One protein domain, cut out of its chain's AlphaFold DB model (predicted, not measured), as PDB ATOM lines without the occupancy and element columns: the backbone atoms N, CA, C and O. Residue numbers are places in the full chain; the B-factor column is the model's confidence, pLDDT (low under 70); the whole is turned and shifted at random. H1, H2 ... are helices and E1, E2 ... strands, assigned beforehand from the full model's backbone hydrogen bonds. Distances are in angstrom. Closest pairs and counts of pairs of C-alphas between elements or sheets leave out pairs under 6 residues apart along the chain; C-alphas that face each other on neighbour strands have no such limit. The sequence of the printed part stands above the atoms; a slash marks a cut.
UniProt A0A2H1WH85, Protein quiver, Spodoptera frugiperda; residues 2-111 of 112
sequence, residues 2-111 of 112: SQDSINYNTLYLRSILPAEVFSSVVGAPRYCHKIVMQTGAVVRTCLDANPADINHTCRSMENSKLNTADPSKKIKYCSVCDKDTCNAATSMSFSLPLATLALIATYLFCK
ATOM      1  N   SER A   2     144.871 194.900 121.447       55.22
ATOM      2  CA  SER A   2     143.629 194.090 121.445       55.22
ATOM      3  C   SER A   2     143.520 193.140 120.241       55.22
ATOM      4  O   SER A   2     143.102 191.995 120.416       55.22
ATOM      5  N   GLN A   3     143.962 193.571 119.052       56.44
ATOM      6  CA  GLN A   3     143.866 192.803 117.799       56.44
ATOM      7  C   GLN A   3     144.571 191.435 117.882       56.44
ATOM      8  O   GLN A   3     144.021 190.429 117.437       56.44
ATOM      9  N   ASP A   4     145.752 191.386 118.508       60.16
ATOM     10  CA  ASP A   4     146.564 190.165 118.605       60.16
ATOM     11  C   ASP A   4     145.910 189.106 119.496       60.16
ATOM     12  O   ASP A   4     145.947 187.917 119.189       60.16
ATOM     13  N   SER A   5     145.248 189.533 120.576       60.16
ATOM     14  CA  SER A   5     144.561 188.620 121.497       60.16
ATOM     15  C   SER A   5     143.277 188.032 120.905       60.16
ATOM     16  O   SER A   5     142.979 186.863 121.141       60.16
ATOM     17  N   ILE A   6     142.543 188.803 120.092       66.56
ATOM     18  CA  ILE A   6     141.396 188.295 119.321       66.56
ATOM     19  C   ILE A   6     141.890 187.249 118.324       66.56
ATOM     20  O   ILE A   6     141.379 186.134 118.313       66.56
ATOM     21  N   ASN A   7     142.936 187.570 117.559       68.75
ATOM     22  CA  ASN A   7     143.489 186.657 116.564       68.75
ATOM     23  C   ASN A   7     144.020 185.363 117.208       68.75
ATOM     24  O   ASN A   7     143.687 184.270 116.760       68.75
ATOM     25  N   TYR A   8     144.757 185.463 118.320       75.44
ATOM     26  CA  TYR A   8     145.228 184.302 119.080       75.44
ATOM     27  C   TYR A   8     144.063 183.423 119.559       75.44
ATOM     28  O   TYR A   8     144.043 182.214 119.324       75.44
ATOM     29  N   ASN A   9     143.052 184.024 120.186       76.50
ATOM     30  CA  ASN A   9     141.889 183.293 120.675       76.50
ATOM     31  C   ASN A   9     141.139 182.600 119.534       76.50
ATOM     32  O   ASN A   9     140.826 181.415 119.635       76.50
ATOM     33  N   THR A  10     140.899 183.298 118.428       77.38
ATOM     34  CA  THR A  10     140.241 182.719 117.255       77.38
ATOM     35  C   THR A  10     141.075 181.599 116.631       77.38
ATOM     36  O   THR A  10     140.515 180.582 116.231       77.38
ATOM     37  N   LEU A  11     142.402 181.726 116.565       78.94
ATOM     38  CA  LEU A  11     143.275 180.701 115.986       78.94
ATOM     39  C   LEU A  11     143.321 179.423 116.831       78.94
ATOM     40  O   LEU A  11     143.192 178.327 116.280       78.94
ATOM     41  N   TYR A  12     143.473 179.550 118.152       80.44
ATOM     42  CA  TYR A  12     143.766 178.411 119.029       80.44
ATOM     43  C   TYR A  12     142.559 177.875 119.801       80.44
ATOM     44  O   TYR A  12     142.549 176.702 120.169       80.44
ATOM     45  N   LEU A  13     141.536 178.697 120.049       82.31
ATOM     46  CA  LEU A  13     140.400 178.310 120.891       82.31
ATOM     47  C   LEU A  13     139.134 177.987 120.092       82.31
ATOM     48  O   LEU A  13     138.228 177.388 120.663       82.31
ATOM     49  N   ARG A  14     139.054 178.294 118.788       80.19
ATOM     50  CA  ARG A  14     137.855 178.025 117.954       80.19
ATOM     51  C   ARG A  14     137.423 176.560 117.889       80.19
ATOM     52  O   ARG A  14     136.274 176.265 117.592       80.19
ATOM     53  N   SER A  15     138.353 175.628 118.091       77.75
ATOM     54  CA  SER A  15     138.063 174.189 118.081       77.75
ATOM     55  C   SER A  15     137.488 173.702 119.413       77.75
ATOM     56  O   SER A  15     136.901 172.618 119.463       77.75
ATOM     57  N   ILE A  16     137.650 174.502 120.471       77.44
ATOM     58  CA  ILE A  16     137.358 174.165 121.866       77.44
ATOM     59  C   ILE A  16     136.151 174.963 122.375       77.44
ATOM     60  O   ILE A  16     135.293 174.398 123.046       77.44
ATOM     61  N   LEU A  17     136.084 176.258 122.061       79.50
ATOM     62  CA  LEU A  17     135.023 177.166 122.487       79.50
ATOM     63  C   LEU A  17     134.002 177.412 121.363       79.50
ATOM     64  O   LEU A  17     134.364 177.346 120.186       79.50
ATOM     65  N   PRO A  18     132.741 177.732 121.708       77.81
ATOM     66  CA  PRO A  18     131.711 178.081 120.733       77.81
ATOM     67  C   PRO A  18     132.070 179.335 119.924       77.81
ATOM     68  O   PRO A  18     132.710 180.256 120.438       77.81
ATOM     69  N   ALA A  19     131.626 179.399 118.667       77.56
ATOM     70  CA  ALA A  19     131.908 180.520 117.766       77.56
ATOM     71  C   ALA A  19     131.334 181.853 118.287       77.56
ATOM     72  O   ALA A  19     131.914 182.919 118.081       77.56
ATOM     73  N   GLU A  20     130.221 181.781 119.014       75.31
ATOM     74  CA  GLU A  20     129.494 182.913 119.588       75.31
ATOM     75  C   GLU A  20     130.350 183.694 120.596       75.31
ATOM     76  O   GLU A  20     130.178 184.897 120.766       75.31
ATOM     77  N   VAL A  21     131.325 183.025 121.216       76.81
ATOM     78  CA  VAL A  21     132.229 183.605 122.217       76.81
ATOM     79  C   VAL A  21     133.287 184.513 121.585       76.81
ATOM     80  O   VAL A  21     133.846 185.377 122.258       76.81
ATOM     81  N   PHE A  22     133.556 184.349 120.287       76.12
ATOM     82  CA  PHE A  22     134.542 185.145 119.548       76.12
ATOM     83  C   PHE A  22     133.932 186.340 118.815       76.12
ATOM     84  O   PHE A  22     134.661 187.082 118.157       76.12
ATOM     85  N   SER A  23     132.614 186.538 118.903       67.12
ATOM     86  CA  SER A  23     131.950 187.701 118.310       67.12
ATOM     87  C   SER A  23     132.280 188.951 119.131       67.12
ATOM     88  O   SER A  23     131.556 189.320 120.050       67.12
ATOM     89  N   SER A  24     133.417 189.580 118.831       62.88
ATOM     90  CA  SER A  24     133.865 190.805 119.491       62.88
ATOM     91  C   SER A  24     133.148 192.029 118.926       62.88
ATOM     92  O   SER A  24     133.103 192.209 117.706       62.88
ATOM     93  N   VAL A  25     132.685 192.927 119.794       64.94
ATOM     94  CA  VAL A  25     132.299 194.290 119.400       64.94
ATOM     95  C   VAL A  25     133.522 195.192 119.555       64.94
ATOM     96  O   VAL A  25     134.159 195.206 120.608       64.94
ATOM     97  N   VAL A  26     133.879 195.938 118.506       64.56
ATOM     98  CA  VAL A  26     135.023 196.863 118.535       64.56
ATOM     99  C   VAL A  26     134.827 197.887 119.658       64.56
ATOM    100  O   VAL A  26     133.808 198.572 119.702       64.56
ATOM    101  N   GLY A  27     135.801 197.983 120.567       67.69
ATOM    102  CA  GLY A  27     135.751 198.889 121.721       67.69
ATOM    103  C   GLY A  27     135.044 198.332 122.962       67.69
ATOM    104  O   GLY A  27     134.938 199.048 123.956       67.69
ATOM    105  N   ALA A  28     134.583 197.077 122.942       73.06
ATOM    106  CA  ALA A  28     134.025 196.439 124.129       73.06
ATOM    107  C   ALA A  28     135.096 196.201 125.216       73.06
ATOM    108  O   ALA A  28     136.258 195.924 124.900       73.06
ATOM    109  N   PRO A  29     134.720 196.290 126.504       79.81
ATOM    110  CA  PRO A  29     135.605 195.924 127.599       79.81
ATOM    111  C   PRO A  29     135.909 194.423 127.579       79.81
ATOM    112  O   PRO A  29     135.062 193.587 127.248       79.81
ATOM    113  N   ARG A  30     137.144 194.090 127.960       83.25
ATOM    114  CA  ARG A  30     137.638 192.714 128.036       83.25
ATOM    115  C   ARG A  30     137.642 192.238 129.471       83.25
ATOM    116  O   ARG A  30     138.169 192.920 130.343       83.25
ATOM    117  N   TYR A  31     137.133 191.033 129.675       87.69
ATOM    118  CA  TYR A  31     137.152 190.365 130.968       87.69
ATOM    119  C   TYR A  31     137.901 189.045 130.867       87.69
ATOM    120  O   TYR A  31     137.973 188.432 129.803       87.69
ATOM    121  N   CYS A  32     138.482 188.625 131.983       89.94
ATOM    122  CA  CYS A  32     139.209 187.375 132.103       89.94
ATOM    123  C   CYS A  32     138.229 186.234 132.379       89.94
ATOM    124  O   CYS A  32     137.460 186.273 133.339       89.94
ATOM    125  N   HIS A  33     138.321 185.172 131.590       90.25
ATOM    126  CA  HIS A  33     137.525 183.960 131.733       90.25
ATOM    127  C   HIS A  33     138.393 182.805 132.204       90.25
ATOM    128  O   HIS A  33     139.540 182.638 131.772       90.25
ATOM    129  N   LYS A  34     137.813 181.974 133.068       91.56
ATOM    130  CA  LYS A  34     138.321 180.648 133.427       91.56
ATOM    131  C   LYS A  34     137.227 179.636 133.126       91.56
ATOM    132  O   LYS A  34     136.185 179.632 133.774       91.56
ATOM    133  N   ILE A  35     137.481 178.794 132.135       88.81
ATOM    134  CA  ILE A  35     136.534 177.809 131.619       88.81
ATOM    135  C   ILE A  35     137.122 176.433 131.896       88.81
ATOM    136  O   ILE A  35     138.224 176.115 131.451       88.81
ATOM    137  N   VAL A  36     136.405 175.624 132.661       89.12
ATOM    138  CA  VAL A  36     136.779 174.253 133.004       89.12
ATOM    139  C   VAL A  36     135.852 173.319 132.247       89.12
ATOM    140  O   VAL A  36     134.638 173.344 132.447       89.12
ATOM    141  N   MET A  37     136.431 172.487 131.391       86.81
ATOM    142  CA  MET A  37     135.720 171.457 130.641       86.81
ATOM    143  C   MET A  37     135.488 170.210 131.501       86.81
ATOM    144  O   MET A  37     136.224 169.946 132.453       86.81
ATOM    145  N   GLN A  38     134.499 169.394 131.137       85.25
ATOM    146  CA  GLN A  38     134.256 168.080 131.748       85.25
ATOM    147  C   GLN A  38     135.452 167.130 131.596       85.25
ATOM    148  O   GLN A  38     135.705 166.322 132.481       85.25
ATOM    149  N   THR A  39     136.242 167.281 130.529       84.12
ATOM    150  CA  THR A  39     137.502 166.547 130.306       84.12
ATOM    151  C   THR A  39     138.617 166.918 131.285       84.12
ATOM    152  O   THR A  39     139.654 166.266 131.304       84.12
ATOM    153  N   GLY A  40     138.440 167.977 132.082       82.19
ATOM    154  CA  GLY A  40     139.474 168.528 132.957       82.19
ATOM    155  C   GLY A  40     140.369 169.571 132.282       82.19
ATOM    156  O   GLY A  40     141.171 170.206 132.966       82.19
ATOM    157  N   ALA A  41     140.214 169.810 130.973       84.19
ATOM    158  CA  ALA A  41     140.902 170.900 130.289       84.19
ATOM    159  C   ALA A  41     140.462 172.261 130.858       84.19
ATOM    160  O   ALA A  41     139.270 172.506 131.060       84.19
ATOM    161  N   VAL A  42     141.424 173.156 131.104       87.62
ATOM    162  CA  VAL A  42     141.157 174.500 131.635       87.62
ATOM    163  C   VAL A  42     141.623 175.554 130.642       87.62
ATOM    164  O   VAL A  42     142.824 175.731 130.439       87.62
ATOM    165  N   VAL A  43     140.673 176.287 130.068       87.62
ATOM    166  CA  VAL A  43     140.928 177.414 129.170       87.62
ATOM    167  C   VAL A  43     140.888 178.706 129.978       87.62
ATOM    168  O   VAL A  43     139.924 178.986 130.690       87.62
ATOM    169  N   ARG A  44     141.959 179.494 129.878       87.88
ATOM    170  CA  ARG A  44     142.084 180.814 130.502       87.88
ATOM    171  C   ARG A  44     142.361 181.816 129.405       87.88
ATOM    172  O   ARG A  44     143.352 181.676 128.695       87.88
ATOM    173  N   THR A  45     141.478 182.782 129.236       86.75
ATOM    174  CA  THR A  45     141.612 183.776 128.171       86.75
ATOM    175  C   THR A  45     140.850 185.045 128.524       86.75
ATOM    176  O   THR A  45     140.001 185.011 129.410       86.75
ATOM    177  N   CYS A  46     141.153 186.148 127.847       86.31
ATOM    178  CA  CYS A  46     140.395 187.387 127.952       86.31
ATOM    179  C   CYS A  46     139.514 187.563 126.717       86.31
ATOM    180  O   CYS A  46     140.022 187.619 125.589       86.31
ATOM    181  N   LEU A  47     138.209 187.678 126.942       85.62
ATOM    182  CA  LEU A  47     137.201 187.816 125.897       85.62
ATOM    183  C   LEU A  47     136.484 189.153 126.045       85.62
ATOM    184  O   LEU A  47     136.294 189.656 127.155       85.62
ATOM    185  N   ASP A  48     136.093 189.719 124.909       83.25
ATOM    186  CA  ASP A  48     135.236 190.897 124.878       83.25
ATOM    187  C   ASP A  48     133.858 190.512 125.446       83.25
ATOM    188  O   ASP A  48     133.294 189.478 125.075       83.25
ATOM    189  N   ALA A  49     133.319 191.310 126.367       78.50
ATOM    190  CA  ALA A  49     131.991 191.068 126.924       78.50
ATOM    191  C   ALA A  49     131.166 192.352 127.002       78.50
ATOM    192  O   ALA A  49     131.680 193.469 126.952       78.50
ATOM    193  N   ASN A  50     129.853 192.174 127.138       78.75
ATOM    194  CA  ASN A  50     128.945 193.281 127.380       78.75
ATOM    195  C   ASN A  50     129.181 193.825 128.806       78.75
ATOM    196  O   ASN A  50     128.999 193.064 129.756       78.75
ATOM    197  N   PRO A  51     129.530 195.111 128.997       76.56
ATOM    198  CA  PRO A  51     129.712 195.675 130.338       76.56
ATOM    199  C   PRO A  51     128.445 195.626 131.195       76.56
ATOM    200  O   PRO A  51     128.540 195.586 132.418       76.56
ATOM    201  N   ALA A  52     127.262 195.614 130.574       82.56
ATOM    202  CA  ALA A  52     125.995 195.489 131.290       82.56
ATOM    203  C   ALA A  52     125.737 194.062 131.811       82.56
ATOM    204  O   ALA A  52     124.906 193.876 132.696       82.56
ATOM    205  N   ASP A  53     126.429 193.057 131.267       82.88
ATOM    206  CA  ASP A  53     126.329 191.662 131.695       82.88
ATOM    207  C   ASP A  53     127.648 190.920 131.442       82.88
ATOM    208  O   ASP A  53     127.844 190.254 130.419       82.88
ATOM    209  N   ILE A  54     128.552 191.010 132.420       85.25
ATOM    210  CA  ILE A  54     129.862 190.353 132.371       85.25
ATOM    211  C   ILE A  54     129.752 188.823 132.261       85.25
ATOM    212  O   ILE A  54     130.648 188.179 131.721       85.25
ATOM    213  N   ASN A  55     128.641 188.233 132.722       87.56
ATOM    214  CA  ASN A  55     128.415 186.786 132.731       87.56
ATOM    215  C   ASN A  55     127.765 186.274 131.439       87.56
ATOM    216  O   ASN A  55     127.627 185.058 131.266       87.56
ATOM    217  N   HIS A  56     127.394 187.169 130.517       85.94
ATOM    218  CA  HIS A  56     126.732 186.824 129.261       85.94
ATOM    219  C   HIS A  56     127.478 185.731 128.486       85.94
ATOM    220  O   HIS A  56     126.872 184.778 128.000       85.94
ATOM    221  N   THR A  57     128.803 185.839 128.416       85.19
ATOM    222  CA  THR A  57     129.683 184.878 127.739       85.19
ATOM    223  C   THR A  57     129.641 183.500 128.396       85.19
ATOM    224  O   THR A  57     129.419 182.515 127.697       85.19
ATOM    225  N   CYS A  58     129.769 183.400 129.726       87.88
ATOM    226  CA  CYS A  58     129.636 182.119 130.436       87.88
ATOM    227  C   CYS A  58     128.254 181.484 130.234       87.88
ATOM    228  O   CYS A  58     128.161 180.303 129.910       87.88
ATOM    229  N   ARG A  59     127.186 182.279 130.339       86.44
ATOM    230  CA  ARG A  59     125.810 181.809 130.137       86.44
ATOM    231  C   ARG A  59     125.553 181.347 128.700       86.44
ATOM    232  O   ARG A  59     124.908 180.326 128.480       86.44
ATOM    233  N   SER A  60     126.061 182.082 127.713       83.31
ATOM    234  CA  SER A  60     125.984 181.700 126.299       83.31
ATOM    235  C   SER A  60     126.686 180.365 126.054       83.31
ATOM    236  O   SER A  60     126.150 179.491 125.375       83.31
ATOM    237  N   MET A  61     127.844 180.170 126.683       81.88
ATOM    238  CA  MET A  61     128.592 178.928 126.595       81.88
ATOM    239  C   MET A  61     127.880 177.745 127.258       81.88
ATOM    240  O   MET A  61     127.865 176.669 126.667       81.88
ATOM    241  N   GLU A  62     127.266 177.924 128.432       81.56
ATOM    242  CA  GLU A  62     126.442 176.896 129.095       81.56
ATOM    243  C   GLU A  62     125.256 176.464 128.223       81.56
ATOM    244  O   GLU A  62     124.985 175.269 128.086       81.56
ATOM    245  N   ASN A  63     124.622 177.427 127.554       76.50
ATOM    246  CA  ASN A  63     123.477 177.204 126.672       76.50
ATOM    247  C   ASN A  63     123.860 176.774 125.245       76.50
ATOM    248  O   ASN A  63     122.973 176.535 124.423       76.50
ATOM    249  N   SER A  64     125.154 176.695 124.909       73.25
ATOM    250  CA  SER A  64     125.566 176.377 123.542       73.25
ATOM    251  C   SER A  64     125.238 174.924 123.188       73.25
ATOM    252  O   SER A  64     125.470 173.995 123.967       73.25
ATOM    253  N   LYS A  65     124.759 174.710 121.957       64.31
ATOM    254  CA  LYS A  65     124.475 173.370 121.409       64.31
ATOM    255  C   LYS A  65     125.726 172.484 121.324       64.31
ATOM    256  O   LYS A  65     125.606 171.263 121.235       64.31
ATOM    257  N   LEU A  66     126.923 173.081 121.386       62.25
ATOM    258  CA  LEU A  66     128.195 172.357 121.431       62.25
ATOM    259  C   LEU A  66     128.288 171.455 122.675       62.25
ATOM    260  O   LEU A  66     128.795 170.342 122.572       62.25
ATOM    261  N   ASN A  67     127.715 171.883 123.810       57.91
ATOM    262  CA  ASN A  67     127.634 171.074 125.036       57.91
ATOM    263  C   ASN A  67     126.742 169.833 124.880       57.91
ATOM    264  O   ASN A  67     126.819 168.916 125.698       57.91
ATOM    265  N   THR A  68     125.857 169.828 123.880       59.34
ATOM    266  CA  THR A  68     124.869 168.769 123.642       59.34
ATOM    267  C   THR A  68     125.344 167.753 122.602       59.34
ATOM    268  O   THR A  68     124.927 166.602 122.658       59.34
ATOM    269  N   ALA A  69     126.210 168.164 121.669       66.12
ATOM    270  CA  ALA A  69     126.676 167.323 120.564       66.12
ATOM    271  C   ALA A  69     127.972 166.550 120.873       66.12
ATOM    272  O   ALA A  69     128.132 165.429 120.396       66.12
ATOM    273  N   ASP A  70     128.883 167.122 121.669       71.06
ATOM    274  CA  ASP A  70     130.158 166.492 122.028       71.06
ATOM    275  C   ASP A  70     130.409 166.606 123.545       71.06
ATOM    276  O   ASP A  70     130.705 167.699 124.046       71.06
ATOM    277  N   PRO A  71     130.326 165.499 124.310       71.31
ATOM    278  CA  PRO A  71     130.507 165.528 125.758       71.31
ATOM    279  C   PRO A  71     131.920 165.955 126.176       71.31
ATOM    280  O   PRO A  71     132.098 166.426 127.301       71.31
ATOM    281  N   SER A  72     132.919 165.847 125.291       71.00
ATOM    282  CA  SER A  72     134.292 166.285 125.569       71.00
ATOM    283  C   SER A  72     134.439 167.813 125.595       71.00
ATOM    284  O   SER A  72     135.338 168.344 126.252       71.00
ATOM    285  N   LYS A  73     133.517 168.527 124.938       73.62
ATOM    286  CA  LYS A  73     133.457 169.996 124.895       73.62
ATOM    287  C   LYS A  73     132.472 170.580 125.897       73.62
ATOM    288  O   LYS A  73     132.302 171.794 125.957       73.62
ATOM    289  N   LYS A  74     131.831 169.723 126.696       82.69
ATOM    290  CA  LYS A  74     130.886 170.151 127.716       82.69
ATOM    291  C   LYS A  74     131.606 170.938 128.801       82.69
ATOM    292  O   LYS A  74     132.571 170.464 129.404       82.69
ATOM    293  N   ILE A  75     131.085 172.117 129.101       85.12
ATOM    294  CA  ILE A  75     131.611 172.964 130.167       85.12
ATOM    295  C   ILE A  75     131.122 172.443 131.520       85.12
ATOM    296  O   ILE A  75     129.953 172.107 131.707       85.12
ATOM    297  N   LYS A  76     132.053 172.333 132.467       86.56
ATOM    298  CA  LYS A  76     131.798 171.978 133.865       86.56
ATOM    299  C   LYS A  76     131.651 173.220 134.738       86.56
ATOM    300  O   LYS A  76     130.842 173.219 135.657       86.56
ATOM    301  N   TYR A  77     132.467 174.241 134.486       88.62
ATOM    302  CA  TYR A  77     132.475 175.477 135.264       88.62
ATOM    303  C   TYR A  77     132.990 176.642 134.420       88.62
ATOM    304  O   TYR A  77     133.968 176.487 133.689       88.62
ATOM    305  N   CYS A  78     132.364 177.807 134.554       89.12
ATOM    306  CA  CYS A  78     132.809 179.048 133.935       89.12
ATOM    307  C   CYS A  78     132.755 180.189 134.950       89.12
ATOM    308  O   CYS A  78     131.778 180.325 135.681       89.12
ATOM    309  N   SER A  79     133.798 181.016 134.986       90.75
ATOM    310  CA  SER A  79     133.838 182.219 135.818       90.75
ATOM    311  C   SER A  79     134.460 183.389 135.075       90.75
ATOM    312  O   SER A  79     135.415 183.193 134.314       90.75
ATOM    313  N   VAL A  80     133.968 184.590 135.372       91.31
ATOM    314  CA  VAL A  80     134.439 185.859 134.808       91.31
ATOM    315  C   VAL A  80     134.996 186.740 135.919       91.31
ATOM    316  O   VAL A  80     134.466 186.754 137.029       91.31
ATOM    317  N   CYS A  81     136.073 187.462 135.631       89.62
ATOM    318  CA  CYS A  81     136.669 188.424 136.545       89.62
ATOM    319  C   CYS A  81     137.329 189.586 135.784       89.62
ATOM    320  O   CYS A  81     137.640 189.476 134.598       89.62
ATOM    321  N   ASP A  82     137.511 190.713 136.468       88.62
ATOM    322  CA  ASP A  82     137.911 192.010 135.902       88.62
ATOM    323  C   ASP A  82     139.266 192.524 136.420       88.62
ATOM    324  O   ASP A  82     139.720 193.592 136.019       88.62
ATOM    325  N   LYS A  83     139.924 191.767 137.302       86.50
ATOM    326  CA  LYS A  83     141.232 192.115 137.874       86.50
ATOM    327  C   LYS A  83     142.374 191.453 137.115       86.50
ATOM    328  O   LYS A  83     142.230 190.361 136.563       86.50
ATOM    329  N   ASP A  84     143.552 192.056 137.180       82.00
ATOM    330  CA  ASP A  84     144.754 191.445 136.622       82.00
ATOM    331  C   ASP A  84     145.028 190.079 137.257       82.00
ATOM    332  O   ASP A  84     144.902 189.886 138.468       82.00
ATOM    333  N   THR A  85     145.410 189.104 136.429       81.12
ATOM    334  CA  THR A  85     145.768 187.727 136.832       81.12
ATOM    335  C   THR A  85     144.672 186.933 137.567       81.12
ATOM    336  O   THR A  85     144.924 185.844 138.080       81.12
ATOM    337  N   CYS A  86     143.425 187.409 137.575       85.75
ATOM    338  CA  CYS A  86     142.339 186.805 138.351       85.75
ATOM    339  C   CYS A  86     141.908 185.407 137.868       85.75
ATOM    340  O   CYS A  86     141.372 184.617 138.645       85.75
ATOM    341  N   ASN A  87     142.163 185.066 136.600       84.31
ATOM    342  CA  ASN A  87     141.875 183.745 136.036       84.31
ATOM    343  C   ASN A  87     143.059 182.766 136.142       84.31
ATOM    344  O   ASN A  87     143.000 181.682 135.553       84.31
ATOM    345  N   ALA A  88     144.117 183.110 136.888       77.25
ATOM    346  CA  ALA A  88     145.321 182.299 137.021       77.25
ATOM    347  C   ALA A  88     145.048 180.864 137.507       77.25
ATOM    348  O   ALA A  88     143.994 180.500 138.048       77.25
ATOM    349  N   ALA A  89     146.028 179.989 137.282       66.88
ATOM    350  CA  ALA A  89     146.035 178.695 137.936       66.88
ATOM    351  C   ALA A  89     146.184 178.919 139.444       66.88
ATOM    352  O   ALA A  89     147.203 179.414 139.908       66.88
ATOM    353  N   THR A  90     145.175 178.530 140.220       56.66
ATOM    354  CA  THR A  90     145.299 178.300 141.663       56.66
ATOM    355  C   THR A  90     146.188 177.070 141.885       56.66
ATOM    356  O   THR A  90     145.728 176.031 142.337       56.66
ATOM    357  N   SER A  91     147.455 177.147 141.479       48.50
ATOM    358  CA  SER A  91     148.489 176.143 141.743       48.50
ATOM    359  C   SER A  91     149.241 176.427 143.047       48.50
ATOM    360  O   SER A  91     150.023 175.596 143.491       48.50
ATOM    361  N   MET A  92     148.971 177.555 143.714       48.62
ATOM    362  CA  MET A  92     149.642 177.923 144.967       48.62
ATOM    363  C   MET A  92     149.066 177.255 146.224       48.62
ATOM    364  O   MET A  92     149.701 177.294 147.270       48.62
ATOM    365  N   SER A  93     147.894 176.617 146.161       49.31
ATOM    366  CA  SER A  93     147.249 176.066 147.367       49.31
ATOM    367  C   SER A  93     147.672 174.632 147.714       49.31
ATOM    368  O   SER A  93     147.404 174.179 148.821       49.31
ATOM    369  N   PHE A  94     148.354 173.921 146.807       48.00
ATOM    370  CA  PHE A  94     148.824 172.548 147.053       48.00
ATOM    371  C   PHE A  94     150.308 172.454 147.431       48.00
ATOM    372  O   PHE A  94     150.751 171.397 147.873       48.00
ATOM    373  N   SER A  95     151.085 173.536 147.320       52.09
ATOM    374  CA  SER A  95     152.501 173.525 147.715       52.09
ATOM    375  C   SER A  95     152.705 173.587 149.231       52.09
ATOM    376  O   SER A  95     153.707 173.071 149.713       52.09
ATOM    377  N   LEU A  96     151.760 174.147 149.996       57.00
ATOM    378  CA  LEU A  96     151.830 174.155 151.462       57.00
ATOM    379  C   LEU A  96     151.859 172.743 152.075       57.00
ATOM    380  O   LEU A  96     152.795 172.469 152.823       57.00
ATOM    381  N   PRO A  97     150.913 171.830 151.773       62.38
ATOM    382  CA  PRO A  97     150.940 170.487 152.355       62.38
ATOM    383  C   PRO A  97     152.141 169.647 151.890       62.38
ATOM    384  O   PRO A  97     152.649 168.828 152.650       62.38
ATOM    385  N   LEU A  98     152.636 169.859 150.667       61.81
ATOM    386  CA  LEU A  98     153.833 169.169 150.170       61.81
ATOM    387  C   LEU A  98     155.119 169.686 150.837       61.81
ATOM    388  O   LEU A  98     155.989 168.891 151.187       61.81
ATOM    389  N   ALA A  99     155.229 170.998 151.062       68.50
ATOM    390  CA  ALA A  99     156.375 171.598 151.741       68.50
ATOM    391  C   ALA A  99     156.435 171.220 153.229       68.50
ATOM    392  O   ALA A  99     157.520 170.965 153.751       68.50
ATOM    393  N   THR A 100     155.290 171.125 153.913       72.19
ATOM    394  CA  THR A 100     155.250 170.671 155.312       72.19
ATOM    395  C   THR A 100     155.631 169.199 155.445       72.19
ATOM    396  O   THR A 100     156.408 168.859 156.333       72.19
ATOM    397  N   LEU A 101     155.169 168.328 154.540       75.56
ATOM    398  CA  LEU A 101     155.583 166.919 154.518       75.56
ATOM    399  C   LEU A 101     157.086 166.762 154.253       75.56
ATOM    400  O   LEU A 101     157.740 165.967 154.926       75.56
ATOM    401  N   ALA A 102     157.650 167.549 153.332       78.75
ATOM    402  CA  ALA A 102     159.087 167.546 153.065       78.75
ATOM    403  C   ALA A 102     159.909 168.007 154.283       78.75
ATOM    404  O   ALA A 102     160.942 167.405 154.581       78.75
ATOM    405  N   LEU A 103     159.434 169.020 155.019       78.81
ATOM    406  CA  LEU A 103     160.059 169.506 156.257       78.81
ATOM    407  C   LEU A 103     160.012 168.467 157.386       78.81
ATOM    408  O   LEU A 103     161.003 168.270 158.085       78.81
ATOM    409  N   ILE A 104     158.885 167.770 157.555       81.56
ATOM    410  CA  ILE A 104     158.753 166.710 158.567       81.56
ATOM    411  C   ILE A 104     159.658 165.523 158.216       81.56
ATOM    412  O   ILE A 104     160.350 165.000 159.088       81.56
ATOM    413  N   ALA A 105     159.698 165.125 156.942       80.62
ATOM    414  CA  ALA A 105     160.565 164.049 156.478       80.62
ATOM    415  C   ALA A 105     162.048 164.385 156.691       80.62
ATOM    416  O   ALA A 105     162.774 163.575 157.260       80.62
ATOM    417  N   THR A 106     162.498 165.588 156.319       79.88
ATOM    418  CA  THR A 106     163.890 166.010 156.565       79.88
ATOM    419  C   THR A 106     164.221 166.093 158.051       79.88
ATOM    420  O   THR A 106     165.288 165.636 158.450       79.88
ATOM    421  N   TYR A 107     163.311 166.586 158.896       79.75
ATOM    422  CA  TYR A 107     163.526 166.603 160.345       79.75
ATOM    423  C   TYR A 107     163.692 165.195 160.934       79.75
ATOM    424  O   TYR A 107     164.561 164.985 161.777       79.75
ATOM    425  N   LEU A 108     162.885 164.224 160.496       77.75
ATOM    426  CA  LEU A 108     162.978 162.843 160.979       77.75
ATOM    427  C   LEU A 108     164.236 162.133 160.462       77.75
ATOM    428  O   LEU A 108     164.894 161.447 161.239       77.75
ATOM    429  N   PHE A 109     164.607 162.341 159.194       73.38
ATOM    430  CA  PHE A 109     165.814 161.752 158.603       73.38
ATOM    431  C   PHE A 109     167.118 162.347 159.153       73.38
ATOM    432  O   PHE A 109     168.100 161.626 159.255       73.38
ATOM    433  N   CYS A 110     167.148 163.630 159.524       65.81
ATOM    434  CA  CYS A 110     168.335 164.259 160.120       65.81
ATOM    435  C   CYS A 110     168.465 164.040 161.638       65.81
ATOM    436  O   CYS A 110     169.461 164.472 162.216       65.81
ATOM    437  N   LYS A 111     167.460 163.445 162.297       59.38
ATOM    438  CA  LYS A 111     167.457 163.187 163.749       59.38
ATOM    439  C   LYS A 111     167.779 161.725 164.114       59.38
ATOM    440  O   LYS A 111     167.956 161.451 165.301       59.38
TER     441      LYS A 111
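Overview. This is residues 2 to 111 of the 112 residues of the protein "Protein quiver" of Spodoptera frugiperda (UniProt A0A2H1WH85). A small, strongly twisted three-stranded sheet forms a compact body with H1 and H3 packed on it and the short H2 between these two helices, and from this body a long arm, residues 90 to 111 with H5, sticks out free. The short H4 sits beyond H3, at one end of the body. The printed part has 110 residues, with five named helices and three named strands in the order H1 H2 E1 E2 H3 H4 E3 H5; the sheet runs E2 E1 E3, antiparallel throughout, and the class is mixed, helices and strands. The whole is loose, with a radius of gyration of the C-alphas of 18.7 A and spans of 64 by 32 by 25 A.

Arrangement. H1, residues 2 to 13, only just touches H2, residues 19 to 22, with 3 pairs of C-alphas within 8 A, made by residues 6 to 10 of H1 alone; the closest C-alphas are those of Thr 10 and Phe 22, 6.6 A apart. E1, residues 30 to 37, and E2, residues 42 to 48, are a hairpin, antiparallel at 153 degrees, with N 33 and O 45 within hydrogen-bond range at 2.8 A. H1 is on the sheet at a height of 9.3 A, over E2 and slantwise to it at 37 degrees on the local plane; their closest C-alphas, those of Asn 9 and Thr 45, are 7.5 A apart. H3, residues 56 to 62, touches H2, the closest C-alphas being those of Val 21 and Thr 57, 6.2 A apart. H4, residues 66 to 69, is not on the sheet, but only just, with 4 pairs of C-alphas within 10 A. E3, residues 75 to 81, is antiparallel to E1 at 158 degrees, with N 34 and O 79 3.0 A apart, within hydrogen-bond range. H3 is on the sheet at a height of 7.1 A, along E1 at 12 degrees on the local plane; C-alphas 58 and 78 are the closest of H3 and E3, at 5.6 A. E2, H3, H4 and E3 make a split strand-helix-strand unit, two strands running the same way with E1 between them, and its crossover is right-handed. H5, residues 95 to 109, is apart from H1, H2, H3 and H4. In H1, H3 and H5 every O i to N i+4 pair is within hydrogen-bond range; H2 and H4 are too short for such a pair.

Along the chain. H1 begins at C-alpha 2, (143.629, 194.090, 121.445), and is 16.1 A long. E1 is 21.5 A, E2 18.7 A and E3 17.5 A. H5, 20.8 A, ends at C-alpha 109, (165.814, 161.752, 158.603).

Size, cuts and confidence. The C-alphas of Val 26 and Lys 111 are the farthest apart, 65.0 A. The printed part has no cut, and the link from E3 to H5, 13 residues, is long. Mean pLDDT of the printed part is 76.3; residues 2 to 7, 23 to 27, 65 to 69, 89 to 99 and 110 to 111 are under 70.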